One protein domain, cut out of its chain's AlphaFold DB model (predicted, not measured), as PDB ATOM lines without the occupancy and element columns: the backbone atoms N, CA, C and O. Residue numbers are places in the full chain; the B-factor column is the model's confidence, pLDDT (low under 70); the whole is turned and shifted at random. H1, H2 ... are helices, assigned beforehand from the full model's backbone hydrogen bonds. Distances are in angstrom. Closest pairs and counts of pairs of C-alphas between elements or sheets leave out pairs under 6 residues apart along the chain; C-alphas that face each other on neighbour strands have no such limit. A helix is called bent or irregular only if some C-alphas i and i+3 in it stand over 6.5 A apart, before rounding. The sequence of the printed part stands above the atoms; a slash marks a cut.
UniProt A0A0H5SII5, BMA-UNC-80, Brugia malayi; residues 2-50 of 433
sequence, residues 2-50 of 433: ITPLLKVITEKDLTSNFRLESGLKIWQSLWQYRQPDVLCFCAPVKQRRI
ATOM      1  N   ILE A   2      17.349 -51.557  46.448       67.81
ATOM      2  CA  ILE A   2      16.613 -52.566  45.664       67.81
ATOM      3  C   ILE A   2      17.524 -53.618  45.005       67.81
ATOM      4  O   ILE A   2      17.080 -54.722  44.729       67.81
ATOM      5  N   THR A   3      18.802 -53.308  44.791       71.12
ATOM      6  CA  THR A   3      19.725 -54.075  43.941       71.12
ATOM      7  C   THR A   3      19.831 -55.585  44.245       71.12
ATOM      8  O   THR A   3      19.793 -56.355  43.290       71.12
ATOM      9  N   PRO A   4      19.863 -56.062  45.510       68.06
ATOM     10  CA  PRO A   4      19.844 -57.502  45.810       68.06
ATOM     11  C   PRO A   4      18.557 -58.232  45.378       68.06
ATOM     12  O   PRO A   4      18.563 -59.448  45.225       68.06
ATOM     13  N   LEU A   5      17.454 -57.508  45.158       77.31
ATOM     14  CA  LEU A   5      16.174 -58.068  44.710       77.31
ATOM     15  C   LEU A   5      16.103 -58.254  43.184       77.31
ATOM     16  O   LEU A   5      15.188 -58.917  42.705       77.31
ATOM     17  N   LEU A   6      17.059 -57.718  42.410       78.62
ATOM     18  CA  LEU A   6      17.044 -57.784  40.938       78.62
ATOM     19  C   LEU A   6      17.122 -59.207  40.374       78.62
ATOM     20  O   LEU A   6      16.658 -59.432  39.260       78.62
ATOM     21  N   LYS A   7      17.696 -60.149  41.134       77.06
ATOM     22  CA  LYS A   7      17.722 -61.587  40.813       77.06
ATOM     23  C   LYS A   7      16.513 -62.364  41.349       77.06
ATOM     24  O   LYS A   7      16.340 -63.522  40.990       77.06
ATOM     25  N   VAL A   8      15.733 -61.761  42.249       82.50
ATOM     26  CA  VAL A   8      14.619 -62.408  42.967       82.50
ATOM     27  C   VAL A   8      13.283 -62.096  42.299       82.50
ATOM     28  O   VAL A   8      12.405 -62.949  42.252       82.50
ATOM     29  N   ILE A   9      13.134 -60.874  41.792       85.44
ATOM     30  CA  ILE A   9      11.923 -60.385  41.136       85.44
ATOM     31  C   ILE A   9      12.059 -60.586  39.626       85.44
ATOM     32  O   ILE A   9      13.064 -60.190  39.035       85.44
ATOM     33  N   THR A  10      11.035 -61.164  39.001       85.94
ATOM     34  CA  THR A  10      10.945 -61.387  37.555       85.94
ATOM     35  C   THR A  10       9.820 -60.562  36.925       85.94
ATOM     36  O   THR A  10       8.895 -60.098  37.592       85.94
ATOM     37  N   GLU A  11       9.852 -60.415  35.600       87.50
ATOM     38  CA  GLU A  11       8.786 -59.770  34.818       87.50
ATOM     39  C   GLU A  11       7.403 -60.412  35.038       87.50
ATOM     40  O   GLU A  11       6.384 -59.717  35.036       87.50
ATOM     41  N   LYS A  12       7.359 -61.724  35.310       85.19
ATOM     42  CA  LYS A  12       6.119 -62.468  35.582       85.19
ATOM     43  C   LYS A  12       5.484 -62.076  36.914       85.19
ATOM     44  O   LYS A  12       4.261 -62.063  37.018       85.19
ATOM     45  N   ASP A  13       6.283 -61.706  37.911       85.69
ATOM     46  CA  ASP A  13       5.782 -61.331  39.239       85.69
ATOM     47  C   ASP A  13       5.096 -59.957  39.217       85.69
ATOM     48  O   ASP A  13       4.117 -59.733  39.932       85.69
ATOM     49  N   LEU A  14       5.559 -59.054  38.343       85.19
ATOM     50  CA  LEU A  14       4.911 -57.762  38.107       85.19
ATOM     51  C   LEU A  14       3.700 -57.874  37.179       85.19
ATOM     52  O   LEU A  14       2.655 -57.315  37.490       85.19
ATOM     53  N   THR A  15       3.811 -58.601  36.065       84.50
ATOM     54  CA  THR A  15       2.727 -58.700  35.065       84.50
ATOM     55  C   THR A  15       1.544 -59.556  35.527       84.50
ATOM     56  O   THR A  15       0.412 -59.281  35.143       84.50
ATOM     57  N   SER A  16       1.755 -60.539  36.411       84.31
ATOM     58  CA  SER A  16       0.655 -61.288  37.051       84.31
ATOM     59  C   SER A  16      -0.128 -60.474  38.090       84.31
ATOM     60  O   SER A  16      -1.237 -60.858  38.465       84.31
ATOM     61  N   ASN A  17       0.412 -59.340  38.547       83.88
ATOM     62  CA  ASN A  17      -0.193 -58.486  39.562       83.88
ATOM     63  C   ASN A  17      -0.518 -57.110  38.969       83.88
ATOM     64  O   ASN A  17       0.325 -56.220  38.985       83.88
ATOM     65  N   PHE A  18      -1.768 -56.879  38.552       82.44
ATOM     66  CA  PHE A  18      -2.221 -55.597  37.968       82.44
ATOM     67  C   PHE A  18      -1.856 -54.343  38.799       82.44
ATOM     68  O   PHE A  18      -1.702 -53.246  38.272       82.44
ATOM     69  N   ARG A  19      -1.678 -54.493  40.120       86.12
ATOM     70  CA  ARG A  19      -1.256 -53.416  41.038       86.12
ATOM     71  C   ARG A  19       0.240 -53.075  40.979       86.12
ATOM     72  O   ARG A  19       0.634 -52.058  41.543       86.12
ATOM     73  N   LEU A  20       1.060 -53.928  40.366       86.88
ATOM     74  CA  LEU A  20       2.517 -53.803  40.246       86.88
ATOM     75  C   LEU A  20       2.976 -53.502  38.812       86.88
ATOM     76  O   LEU A  20       4.132 -53.131  38.628       86.88
ATOM     77  N   GLU A  21       2.089 -53.599  37.819       84.12
ATOM     78  CA  GLU A  21       2.368 -53.329  36.401       84.12
ATOM     79  C   GLU A  21       3.029 -51.955  36.171       84.12
ATOM     80  O   GLU A  21       4.001 -51.841  35.426       84.12
ATOM     81  N   SER A  22       2.595 -50.917  36.894       82.38
ATOM     82  CA  SER A  22       3.204 -49.576  36.847       82.38
ATOM     83  C   SER A  22       4.679 -49.548  37.277       82.38
ATOM     84  O   SER A  22       5.437 -48.678  36.846       82.38
ATOM     85  N   GLY A  23       5.112 -50.522  38.083       86.94
ATOM     86  CA  GLY A  23       6.504 -50.724  38.464       86.94
ATOM     87  C   GLY A  23       7.368 -51.327  37.354       86.94
ATOM     88  O   GLY A  23       8.589 -51.192  37.424       86.94
ATOM     89  N   LEU A  24       6.784 -51.946  36.318       87.56
ATOM     90  CA  LEU A  24       7.535 -52.654  35.273       87.56
ATOM     91  C   LEU A  24       8.534 -51.735  34.561       87.56
ATOM     92  O   LEU A  24       9.682 -52.124  34.372       87.56
ATOM     93  N   LYS A  25       8.152 -50.480  34.287       85.81
ATOM     94  CA  LYS A  25       9.047 -49.455  33.712       85.81
ATOM     95  C   LYS A  25      10.293 -49.196  34.571       85.81
ATOM     96  O   LYS A  25      11.366 -48.935  34.036       85.81
ATOM     97  N   ILE A  26      10.170 -49.292  35.897       90.31
ATOM     98  CA  ILE A  26      11.294 -49.115  36.824       90.31
ATOM     99  C   ILE A  26      12.211 -50.337  36.768       90.31
ATOM    100  O   ILE A  26      13.416 -50.196  36.567       90.31
ATOM    101  N   TRP A  27      11.648 -51.540  36.908       90.50
ATOM    102  CA  TRP A  27      12.432 -52.779  36.921       90.50
ATOM    103  C   TRP A  27      13.091 -53.079  35.573       90.50
ATOM    104  O   TRP A  27      14.242 -53.505  35.562       90.50
ATOM    105  N   GLN A  28      12.440 -52.756  34.454       90.69
ATOM    106  CA  GLN A  28      12.999 -52.895  33.108       90.69
ATOM    107  C   GLN A  28      14.284 -52.073  32.931       90.69
ATOM    108  O   GLN A  28      15.304 -52.627  32.516       90.69
ATOM    109  N   SER A  29      14.290 -50.791  33.324       90.62
ATOM    110  CA  SER A  29      15.518 -49.983  33.333       90.62
ATOM    111  C   SER A  29      16.586 -50.563  34.263       90.62
ATOM    112  O   SER A  29      17.756 -50.628  33.885       90.62
ATOM    113  N   LEU A  30      16.206 -51.022  35.461       90.94
ATOM    114  CA  LEU A  30      17.171 -51.570  36.417       90.94
ATOM    115  C   LEU A  30      17.799 -52.886  35.930       90.94
ATOM    116  O   LEU A  30      19.018 -53.022  36.008       90.94
ATOM    117  N   TRP A  31      17.035 -53.827  35.366       91.25
ATOM    118  CA  TRP A  31      17.585 -55.050  34.757       91.25
ATOM    119  C   TRP A  31      18.519 -54.743  33.574       91.25
ATOM    120  O   TRP A  31      19.490 -55.463  33.355       91.25
ATOM    121  N   GLN A  32      18.281 -53.644  32.851       91.62
ATOM    122  CA  GLN A  32      19.156 -53.153  31.778       91.62
ATOM    123  C   GLN A  32      20.383 -52.360  32.276       91.62
ATOM    124  O   GLN A  32      21.153 -51.856  31.457       91.62
ATOM    125  N   TYR A  33      20.597 -52.244  33.594       92.38
ATOM    126  CA  TYR A  33      21.644 -51.407  34.203       92.38
ATOM    127  C   TYR A  33      21.563 -49.941  33.730       92.38
ATOM    128  O   TYR A  33      22.579 -49.295  33.465       92.38
ATOM    129  N   ARG A  34      20.336 -49.432  33.582       91.12
ATOM    130  CA  ARG A  34      20.006 -48.058  33.193       91.12
ATOM    131  C   ARG A  34      19.221 -47.347  34.290       91.12
ATOM    132  O   ARG A  34      18.749 -47.941  35.260       91.12
ATOM    133  N   GLN A  35      19.075 -46.045  34.105       89.94
ATOM    134  CA  GLN A  35      18.252 -45.190  34.939       89.94
ATOM    135  C   GLN A  35      16.748 -45.408  34.662       89.94
ATOM    136  O   GLN A  35      16.341 -45.431  33.498       89.94
ATOM    137  N   PRO A  36      15.906 -45.585  35.698       91.31
ATOM    138  CA  PRO A  36      14.451 -45.555  35.556       91.31
ATOM    139  C   PRO A  36      13.951 -44.165  35.173       91.31
ATOM    140  O   PRO A  36      14.263 -43.207  35.882       91.31
ATOM    141  N   ASP A  37      13.122 -44.066  34.130       87.56
ATOM    142  CA  ASP A  37      12.497 -42.798  33.734       87.56
ATOM    143  C   ASP A  37      11.316 -42.434  34.646       87.56
ATOM    144  O   ASP A  37      10.139 -42.579  34.319       87.56
ATOM    145  N   VAL A  38      11.660 -42.037  35.872       88.25
ATOM    146  CA  VAL A  38      10.743 -41.542  36.899       88.25
ATOM    147  C   VAL A  38      11.433 -40.390  37.619       88.25
ATOM    148  O   VAL A  38      12.592 -40.504  38.020       88.25
ATOM    149  N   LEU A  39      10.722 -39.278  37.824       86.06
ATOM    150  CA  LEU A  39      11.292 -38.010  38.304       86.06
ATOM    151  C   LEU A  39      12.115 -38.123  39.602       86.06
ATOM    152  O   LEU A  39      13.117 -37.430  39.746       86.06
ATOM    153  N   CYS A  40      11.753 -39.016  40.530       87.00
ATOM    154  CA  CYS A  40      12.509 -39.233  41.772       87.00
ATOM    155  C   CYS A  40      13.903 -39.862  41.567       87.00
ATOM    156  O   CYS A  40      14.752 -39.749  42.451       87.00
ATOM    157  N   PHE A  41      14.149 -40.486  40.412       89.25
ATOM    158  CA  PHE A  41      15.449 -41.008  39.995       89.25
ATOM    159  C   PHE A  41      16.120 -40.091  38.965       89.25
ATOM    160  O   PHE A  41      17.308 -39.812  39.114       89.25
ATOM    161  N   CYS A  42      15.374 -39.620  37.956       88.94
ATOM    162  CA  CYS A  42      15.864 -38.797  36.837       88.94
ATOM    163  C   CYS A  42      16.171 -37.335  37.171       88.94
ATOM    164  O   CYS A  42      16.963 -36.724  36.458       88.94
ATOM    165  N   ALA A  43      15.563 -36.741  38.205       88.69
ATOM    166  CA  ALA A  43      15.760 -35.315  38.456       88.69
ATOM    167  C   ALA A  43      17.249 -34.983  38.732       88.69
ATOM    168  O   ALA A  43      17.927 -35.724  39.458       88.69
ATOM    169  N   PRO A  44      17.771 -33.876  38.172       88.75
ATOM    170  CA  PRO A  44      19.158 -33.485  38.363       88.75
ATOM    171  C   PRO A  44      19.406 -32.975  39.786       88.75
ATOM    172  O   PRO A  44      18.611 -32.234  40.376       88.75
ATOM    173  N   VAL A  45      20.545 -33.364  40.352       88.38
ATOM    174  CA  VAL A  45      20.957 -32.980  41.701       88.38
ATOM    175  C   VAL A  45      21.637 -31.625  41.635       88.38
ATOM    176  O   VAL A  45      22.815 -31.514  41.297       88.38
ATOM    177  N   LYS A  46      20.910 -30.581  42.042       80.00
ATOM    178  CA  LYS A  46      21.500 -29.258  42.275       80.00
ATOM    179  C   LYS A  46      22.680 -29.400  43.236       80.00
ATOM    180  O   LYS A  46      22.490 -29.779  44.396       80.00
ATOM    181  N   GLN A  47      23.887 -29.087  42.761       70.62
ATOM    182  CA  GLN A  47      25.096 -29.106  43.580       70.62
ATOM    183  C   GLN A  47      24.869 -28.210  44.799       70.62
ATOM    184  O   GLN A  47      24.785 -26.985  44.684       70.62
ATOM    185  N   ARG A  48      24.790 -28.811  45.991       65.62
ATOM    186  CA  ARG A  48      24.850 -28.038  47.230       65.62
ATOM    187  C   ARG A  48      26.242 -27.426  47.300       65.62
ATOM    188  O   ARG A  48      27.188 -28.099  47.703       65.62
ATOM    189  N   ARG A  49      26.346 -26.145  46.924       56.53
ATOM    190  CA  ARG A  49      27.438 -25.251  47.324       56.53
ATOM    191  C   ARG A  49      27.403 -25.157  48.850       56.53
ATOM    192  O   ARG A  49      26.868 -24.205  49.414       56.53
ATOM    193  N   ILE A  50      27.931 -26.180  49.524       52.25
ATOM    194  CA  ILE A  50      28.347 -26.059  50.913       52.25
ATOM    195  C   ILE A  50      29.376 -24.935  50.875       52.25
ATOM    196  O   ILE A  50      30.464 -25.108  50.327       52.25
TER     197      ILE A  50
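Overview. This is residues 2 to 50 of the 433 residues of the protein "BMA-UNC-80" of Brugia malayi (UniProt A0A0H5SII5). The chain makes a small body in which H1, H2 and H3 follow one another round an open loop, H2 packing on the beginning of H3, the longest helix. Beyond this loop comes the short helix H4, and residues 42 to 50 stick out as a free tail that makes much of the length. The printed part has 49 residues, with four named helices in the order H1, H2, H3, H4 and no named strand; the class is all helix. The whole is loose, with a radius of gyration of the C-alphas of 13.7 A and spans of 46 by 21 by 15 A.

Arrangement. H1, residues 3 to 7, and H3, residues 21 to 31, only just touch, with 3 pairs of C-alphas within 8 A; the closest C-alphas are those of Leu 6 and Trp 31, 6.8 A apart. H2, residues 11 to 15, touches H3, the closest C-alphas being those of Leu 14 and Glu 21, 5.4 A apart. H1 and H2 are apart. H4, residues 39 to 42, touches no helix and is apart from H1, H2 and H3. In H2 the O i to N i+4 pair is within hydrogen-bond range; in H3 4 of 7 are, in H1 0 of 1 with 1 of 2 O i to N i+3 pairs, and H4 is too short for an O i to N i+4 pair.

Along the chain. H1 begins at C-alpha 3, (19.725, -54.075, 43.941), and is only just irregular, C-alphas 4 and 7 being 6.8 A apart. H2 begins at C-alpha 11, (8.786, -59.770, 34.818). H3 measures 15.4 A from first to last C-alpha and is only just irregular, C-alphas 22 and 25 being 6.6 A apart. H4 ends at C-alpha 42, (15.864, -38.797, 36.837).

Size, cuts and confidence. The C-alphas farthest apart are those of Ser 16 and Ile 50, 46.9 A. Without residues 42 to 50, which stand free, the body spans 25 by 21 by 14 A. The printed part has no cut; the links H1 to H2 and H2 to H3 are tight, and H3 to H4 is short. The mean pLDDT of the printed part is 83.5, and residues 2, 4 and 48 to 50 are under 70.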